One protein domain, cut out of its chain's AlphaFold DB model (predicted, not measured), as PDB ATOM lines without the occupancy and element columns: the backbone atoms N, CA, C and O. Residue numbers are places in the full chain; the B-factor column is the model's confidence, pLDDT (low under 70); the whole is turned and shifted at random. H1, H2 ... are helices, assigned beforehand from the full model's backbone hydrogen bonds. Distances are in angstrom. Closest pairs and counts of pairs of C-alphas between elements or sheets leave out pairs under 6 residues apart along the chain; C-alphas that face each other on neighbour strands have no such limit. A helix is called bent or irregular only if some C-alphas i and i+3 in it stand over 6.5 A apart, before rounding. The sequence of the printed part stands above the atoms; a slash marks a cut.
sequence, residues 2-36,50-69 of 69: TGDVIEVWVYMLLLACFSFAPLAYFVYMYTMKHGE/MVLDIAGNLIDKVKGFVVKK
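Overview. This is residues 2 to 36 and 50 to 69 of the 69 residues of an uncharacterized protein of Methylomonas lenta (UniProt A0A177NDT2). Two long helices make an open, flat V: the bent helix H1 is the longer side, and H2 slants away from it, starting near arm H1b and running back toward the H1a end while the gap widens. The two sides do not meet in the printed part, and there is no shared core. The printed part has 55 residues with two named helices, H1 then H2, and no named strand; the class is all helix. It is extended, with a radius of gyration of the C-alphas of 16.3 A and spans of 47 by 35 by 8 A.

Along the chain. H1, residues 2 to 31, was assigned as one helix by its hydrogen bonds but is bent, with C-alphas 19 and 22 6.8 A apart. Arm H1a, residues 2 to 19, begins at C-alpha 2 (23.581, 32.693, 99.417) and is 25.9 A long from first to last C-alpha. Arm H1b, residues 22 to 31, measures 14.5 A and ends at C-alpha 31 (31.746, -3.493, 80.334). H2, residues 50 to 67, measures 25.4 A and ends at C-alpha 67 (54.392, 13.927, 109.580).

Arrangement. H1a and H1b stand at a steep tilt of 43 degrees. H1b and H2 are apart, but only just: their closest C-alphas are 8.3 A from each other. H1a and H2 are apart. In H1a, H1b and H2 every O i to N i+4 pair is within hydrogen-bond range.

Size, cuts and confidence. The two C-alphas farthest apart, those of Thr 2 and His 34, are 48.2 A from each other. Residues 37 to 49 are not printed, and C-alphas 36 and 50 are 10.3 A apart across this cut, which lies in the link from H1 to H2. Residues 2 to 21, 27 to 34 and 52 to 69 stand free. The mean pLDDT of the printed part is 84.9; residue 2 and residues 68 to 69 are under 70.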
ATOM      1  N   THR A   2      23.352  33.395 100.702       66.88
ATOM      2  CA  THR A   2      23.581  32.693  99.417       66.88
ATOM      3  C   THR A   2      24.939  31.979  99.340       66.88
ATOM      4  O   THR A   2      25.020  30.915  98.739       66.88
ATOM      5  N   GLY A   3      25.982  32.529  99.981       77.00
ATOM      6  CA  GLY A   3      27.313  31.908 100.070       77.00
ATOM      7  C   GLY A   3      27.292  30.536 100.751       77.00
ATOM      8  O   GLY A   3      27.727  29.567 100.143       77.00
ATOM      9  N   ASP A   4      26.678  30.437 101.934       86.94
ATOM     10  CA  ASP A   4      26.568  29.180 102.692       86.94
ATOM     11  C   ASP A   4      25.873  28.062 101.900       86.94
ATOM     12  O   ASP A   4      26.287  26.908 101.948       86.94
ATOM     13  N   VAL A   5      24.822  28.385 101.139       92.81
ATOM     14  CA  VAL A   5      24.091  27.380 100.346       92.81
ATOM     15  C   VAL A   5      24.934  26.886  99.172       92.81
ATOM     16  O   VAL A   5      24.957  25.686  98.899       92.81
ATOM     17  N   ILE A   6      25.640  27.794  98.490       95.12
ATOM     18  CA  ILE A   6      26.533  27.437  97.380       95.12
ATOM     19  C   ILE A   6      27.678  26.560  97.894       95.12
ATOM     20  O   ILE A   6      27.985  25.542  97.283       95.12
ATOM     21  N   GLU A   7      28.272  26.919  99.028       92.19
ATOM     22  CA  GLU A   7      29.368  26.171  99.639       92.19
ATOM     23  C   GLU A   7      28.943  24.743 100.015       92.19
ATOM     24  O   GLU A   7      29.593  23.776  99.612       92.19
ATOM     25  N   VAL A   8      27.798  24.586 100.689       95.12
ATOM     26  CA  VAL A   8      27.243  23.263 101.024       95.12
ATOM     27  C   VAL A   8      26.958  22.447  99.763       95.12
ATOM     28  O   VAL A   8      27.285  21.260  99.712       95.12
ATOM     29  N   TRP A   9      26.391  23.069  98.727       95.69
ATOM     30  CA  TRP A   9      26.104  22.393  97.463       95.69
ATOM     31  C   TRP A   9      27.380  21.904  96.762       95.69
ATOM     32  O   TRP A   9      27.430  20.760  96.307       95.69
ATOM     33  N   VAL A  10      28.436  22.724  96.740       96.19
ATOM     34  CA  VAL A  10      29.744  22.347  96.182       96.19
ATOM     35  C   VAL A  10      30.351  21.179  96.956       96.19
ATOM     36  O   VAL A  10      30.795  20.209  96.341       96.19
ATOM     37  N   TYR A  11      30.338  21.218  98.292       96.06
ATOM     38  CA  TYR A  11      30.871  20.118  99.097       96.06
ATOM     39  C   TYR A  11      30.082  18.822  98.914       96.06
ATOM     40  O   TYR A  11      30.688  17.758  98.784       96.06
ATOM     41  N   MET A  12      28.751  18.891  98.840       96.62
ATOM     42  CA  MET A  12      27.927  17.719  98.544       96.62
ATOM     43  C   MET A  12      28.243  17.128  97.171       96.62
ATOM     44  O   MET A  12      28.335  15.908  97.040       96.62
ATOM     45  N   LEU A  13      28.454  17.977  96.165       96.00
ATOM     46  CA  LEU A  13      28.807  17.529  94.824       96.00
ATOM     47  C   LEU A  13      30.184  16.855  94.800       96.00
ATOM     48  O   LEU A  13      30.322  15.778  94.224       96.00
ATOM     49  N   LEU A  14      31.180  17.432  95.481       95.88
ATOM     50  CA  LEU A  14      32.502  16.818  95.617       95.88
ATOM     51  C   LEU A  14      32.408  15.449  96.296       95.88
ATOM     52  O   LEU A  14      32.907  14.465  95.750       95.88
ATOM     53  N   LEU A  15      31.728  15.365  97.444       94.88
ATOM     54  CA  LEU A  15      31.543  14.104  98.164       94.88
ATOM     55  C   LEU A  15      30.848  13.057  97.291       94.88
ATOM     56  O   LEU A  15      31.325  11.927  97.213       94.88
ATOM     57  N   ALA A  16      29.788  13.439  96.576       94.81
ATOM     58  CA  ALA A  16      29.107  12.550  95.646       94.81
ATOM     59  C   ALA A  16      30.067  12.038  94.558       94.81
ATOM     60  O   ALA A  16      30.173  10.829  94.361       94.81
ATOM     61  N   CYS A  17      30.823  12.920  93.898       94.19
ATOM     62  CA  CYS A  17      31.794  12.518  92.879       94.19
ATOM     63  C   CYS A  17      32.824  11.518  93.423       94.19
ATOM     64  O   CYS A  17      33.071  10.496  92.781       94.19
ATOM     65  N   PHE A  18      33.386  11.760  94.612       90.62
ATOM     66  CA  PHE A  18      34.361  10.847  95.217       90.62
ATOM     67  C   PHE A  18      33.742   9.518  95.664       90.62
ATOM     68  O   PHE A  18      34.381   8.479  95.521       90.62
ATOM     69  N   SER A  19      32.502   9.517  96.162       90.38
ATOM     70  CA  SER A  19      31.801   8.285  96.545       90.38
ATOM     71  C   SER A  19      31.390   7.434  95.341       90.38
ATOM     72  O   SER A  19      31.446   6.208  95.416       90.38
ATOM     73  N   PHE A  20      30.995   8.060  94.228       92.69
ATOM     74  CA  PHE A  20      30.551   7.350  93.024       92.69
ATOM     75  C   PHE A  20      31.688   6.998  92.056       92.69
ATOM     76  O   PHE A  20      31.499   6.117  91.219       92.69
ATOM     77  N   ALA A  21      32.869   7.614  92.164       89.12
ATOM     78  CA  ALA A  21      34.006   7.307  91.293       89.12
ATOM     79  C   ALA A  21      34.429   5.818  91.319       89.12
ATOM     80  O   ALA A  21      34.594   5.253  90.234       89.12
ATOM     81  N   PRO A  22      34.528   5.129  92.479       86.38
ATOM     82  CA  PRO A  22      34.797   3.689  92.506       86.38
ATOM     83  C   PRO A  22      33.698   2.874  91.818       86.38
ATOM     84  O   PRO A  22      33.994   1.971  91.043       86.38
ATOM     85  N   LEU A  23      32.425   3.225  92.039       87.31
ATOM     86  CA  LEU A  23      31.300   2.551  91.386       87.31
ATOM     87  C   LEU A  23      31.373   2.698  89.860       87.31
ATOM     88  O   LEU A  23      31.228   1.714  89.140       87.31
ATOM     89  N   ALA A  24      31.634   3.912  89.370       87.38
ATOM     90  CA  ALA A  24      31.788   4.183  87.945       87.38
ATOM     91  C   ALA A  24      32.972   3.412  87.341       87.38
ATOM     92  O   ALA A  24      32.838   2.853  86.253       87.38
ATOM     93  N   TYR A  25      34.096   3.324  88.061       85.69
ATOM     94  CA  TYR A  25      35.243   2.502  87.669       85.69
ATOM     95  C   TYR A  25      34.860   1.024  87.528       85.69
ATOM     96  O   TYR A  25      35.143   0.418  86.495       85.69
ATOM     97  N   PHE A  26      34.149   0.456  88.508       85.75
ATOM     98  CA  PHE A  26      33.704  -0.935  88.433       85.75
ATOM     99  C   PHE A  26      32.760  -1.174  87.257       85.75
ATOM    100  O   PHE A  26      32.975  -2.110  86.490       85.75
ATOM    101  N   VAL A  27      31.753  -0.316  87.075       89.56
ATOM    102  CA  VAL A  27      30.820  -0.418  85.942       89.56
ATOM    103  C   VAL A  27      31.579  -0.374  84.616       89.56
ATOM    104  O   VAL A  27      31.349  -1.226  83.762       89.56
ATOM    105  N   TYR A  28      32.518   0.560  84.455       88.69
ATOM    106  CA  TYR A  28      33.354   0.650  83.260       88.69
ATOM    107  C   TYR A  28      34.137  -0.645  83.018       88.69
ATOM    108  O   TYR A  28      34.007  -1.243  81.948       88.69
ATOM    109  N   MET A  29      34.868  -1.132  84.022       86.88
ATOM    110  CA  MET A  29      35.675  -2.351  83.916       86.88
ATOM    111  C   MET A  29      34.830  -3.584  83.569       86.88
ATOM    112  O   MET A  29      35.227  -4.367  82.710       86.88
ATOM    113  N   TYR A  30      33.629  -3.725  84.141       85.56
ATOM    114  CA  TYR A  30      32.716  -4.831  83.818       85.56
ATOM    115  C   TYR A  30      32.159  -4.787  82.390       85.56
ATOM    116  O   TYR A  30      31.733  -5.815  81.867       85.56
ATOM    117  N   THR A  31      32.161  -3.620  81.742       88.25
ATOM    118  CA  THR A  31      31.746  -3.493  80.334       88.25
ATOM    119  C   THR A  31      32.876  -3.756  79.333       88.25
ATOM    120  O   THR A  31      32.622  -3.833  78.128       88.25
ATOM    121  N   MET A  32      34.120  -3.926  79.792       86.75
ATOM    122  CA  MET A  32      35.268  -4.213  78.928       86.75
ATOM    123  C   MET A  32      35.416  -5.718  78.669       86.75
ATOM    124  O   MET A  32      35.285  -6.533  79.577       86.75
ATOM    125  N   LYS A  33      35.770  -6.104  77.433       79.06
ATOM    126  CA  LYS A  33      35.926  -7.520  77.025       79.06
ATOM    127  C   LYS A  33      36.979  -8.309  77.820       79.06
ATOM    128  O   LYS A  33      36.885  -9.528  77.882       79.06
ATOM    129  N   HIS A  34      37.962  -7.621  78.395       80.19
ATOM    130  CA  HIS A  34      39.047  -8.190  79.203       80.19
ATOM    131  C   HIS A  34      39.288  -7.340  80.460       80.19
ATOM    132  O   HIS A  34      40.425  -7.119  80.858       80.19
ATOM    133  N   GLY A  35      38.224  -6.758  81.023       75.75
ATOM    134  CA  GLY A  35      38.343  -5.951  82.232       75.75
ATOM    135  C   GLY A  35      38.541  -6.829  83.464       75.75
ATOM    136  O   GLY A  35      37.733  -7.716  83.729       75.75
ATOM    137  N   GLU A  36      39.579  -6.540  84.243       82.56
ATOM    138  CA  GLU A  36      39.818  -7.134  85.559       82.56
ATOM    139  C   GLU A  36      39.537  -6.082  86.648       82.56
ATOM    140  O   GLU A  36      40.460  -5.417  87.115       82.56
ATOM    141  N   MET A  50      45.279  -1.295  90.390       72.44
ATOM    142  CA  MET A  50      45.431   0.142  90.176       72.44
ATOM    143  C   MET A  50      44.639   0.971  91.204       72.44
ATOM    144  O   MET A  50      45.071   2.051  91.598       72.44
ATOM    145  N   VAL A  51      43.492   0.467  91.676       75.00
ATOM    146  CA  VAL A  51      42.701   1.126  92.729       75.00
ATOM    147  C   VAL A  51      43.418   1.064  94.079       75.00
ATOM    148  O   VAL A  51      43.476   2.079  94.776       75.00
ATOM    149  N   LEU A  52      43.980  -0.097  94.442       75.81
ATOM    150  CA  LEU A  52      44.756  -0.256  95.676       75.81
ATOM    151  C   LEU A  52      46.038   0.581  95.640       75.81
ATOM    152  O   LEU A  52      46.339   1.251  96.625       75.81
ATOM    153  N   ASP A  53      46.725   0.640  94.501       82.38
ATOM    154  CA  ASP A  53      47.937   1.442  94.329       82.38
ATOM    155  C   ASP A  53      47.647   2.937  94.460       82.38
ATOM    156  O   ASP A  53      48.380   3.669  95.128       82.38
ATOM    157  N   ILE A  54      46.561   3.419  93.848       81.88
ATOM    158  CA  ILE A  54      46.136   4.817  93.987       81.88
ATOM    159  C   ILE A  54      45.778   5.113  95.447       81.88
ATOM    160  O   ILE A  54      46.198   6.148  95.970       81.88
ATOM    161  N   ALA A  55      45.048   4.217  96.118       82.12
ATOM    162  CA  ALA A  55      44.689   4.379  97.524       82.12
ATOM    163  C   ALA A  55      45.930   4.397  98.434       82.12
ATOM    164  O   ALA A  55      46.062   5.306  99.254       82.12
ATOM    165  N   GLY A  56      46.863   3.460  98.250       82.56
ATOM    166  CA  GLY A  56      48.126   3.388  98.990       82.56
ATOM    167  C   GLY A  56      48.968   4.649  98.803       82.56
ATOM    168  O   GLY A  56      49.318   5.313  99.777       82.56
ATOM    169  N   ASN A  57      49.173   5.071  97.554       83.94
ATOM    170  CA  ASN A  57      49.902   6.299  97.237       83.94
ATOM    171  C   ASN A  57      49.242   7.557  97.823       83.94
ATOM    172  O   ASN A  57      49.935   8.493  98.232       83.94
ATOM    173  N   LEU A  58      47.907   7.618  97.852       85.06
ATOM    174  CA  LEU A  58      47.178   8.732  98.457       85.06
ATOM    175  C   LEU A  58      47.368   8.744  99.980       85.06
ATOM    176  O   LEU A  58      47.655   9.797 100.551       85.06
ATOM    177  N   ILE A  59      47.258   7.579 100.624       84.62
ATOM    178  CA  ILE A  59      47.469   7.414 102.067       84.62
ATOM    179  C   ILE A  59      48.894   7.818 102.447       84.62
ATOM    180  O   ILE A  59      49.069   8.581 103.398       84.62
ATOM    181  N   ASP A  60      49.901   7.377 101.698       88.81
ATOM    182  CA  ASP A  60      51.302   7.692 101.981       88.81
ATOM    183  C   ASP A  60      51.619   9.170 101.754       88.81
ATOM    184  O   ASP A  60      52.333   9.780 102.554       88.81
ATOM    185  N   LYS A  61      51.021   9.796 100.734       85.88
ATOM    186  CA  LYS A  61      51.108  11.252 100.546       85.88
ATOM    187  C   LYS A  61      50.479  12.008 101.714       85.88
ATOM    188  O   LYS A  61      51.104  12.932 102.230       85.88
ATOM    189  N   VAL A  62      49.283  11.620 102.163       85.31
ATOM    190  CA  VAL A  62      48.614  12.266 103.306       85.31
ATOM    191  C   VAL A  62      49.422  12.067 104.589       85.31
ATOM    192  O   VAL A  62      49.691  13.043 105.286       85.31
ATOM    193  N   LYS A  63      49.891  10.845 104.872       81.38
ATOM    194  CA  LYS A  63      50.782  10.559 106.009       81.38
ATOM    195  C   LYS A  63      52.056  11.398 105.948       81.38
ATOM    196  O   LYS A  63      52.418  12.017 106.943       81.38
ATOM    197  N   GLY A  64      52.704  11.470 104.786       80.88
ATOM    198  CA  GLY A  64      53.908  12.271 104.577       80.88
ATOM    199  C   GLY A  64      53.680  13.764 104.815       80.88
ATOM    200  O   GLY A  64      54.547  14.426 105.375       80.88
ATOM    201  N   PHE A  65      52.509  14.299 104.459       79.50
ATOM    202  CA  PHE A  65      52.135  15.684 104.763       79.50
ATOM    203  C   PHE A  65      51.831  15.917 106.248       79.50
ATOM    204  O   PHE A  65      52.183  16.971 106.772       79.50
ATOM    205  N   VAL A  66      51.207  14.951 106.929       78.12
ATOM    206  CA  VAL A  66      50.890  15.035 108.365       78.12
ATOM    207  C   VAL A  66      52.147  14.931 109.229       78.12
ATOM    208  O   VAL A  66      52.257  15.649 110.210       78.12
ATOM    209  N   VAL A  67      53.114  14.087 108.854       74.88
ATOM    210  CA  VAL A  67      54.392  13.927 109.580       74.88
ATOM    211  C   VAL A  67      55.335  15.120 109.371       74.88
ATOM    212  O   VAL A  67      56.220  15.361 110.187       74.88
ATOM    213  N   LYS A  68      55.174  15.873 108.275       55.78
ATOM    214  CA  LYS A  68      56.035  17.016 107.923       55.78
ATOM    215  C   LYS A  68      55.550  18.357 108.499       55.78
ATOM    216  O   LYS A  68      56.199  19.372 108.252       55.78
ATOM    217  N   LYS A  69      54.423  18.368 109.215       47.03
ATOM    218  CA  LYS A  69      53.848  19.532 109.901       47.03
ATOM    219  C   LYS A  69      54.032  19.388 111.407       47.03
ATOM    220  O   LYS A  69      54.276  20.434 112.044       47.03
TER     221      LYS A  69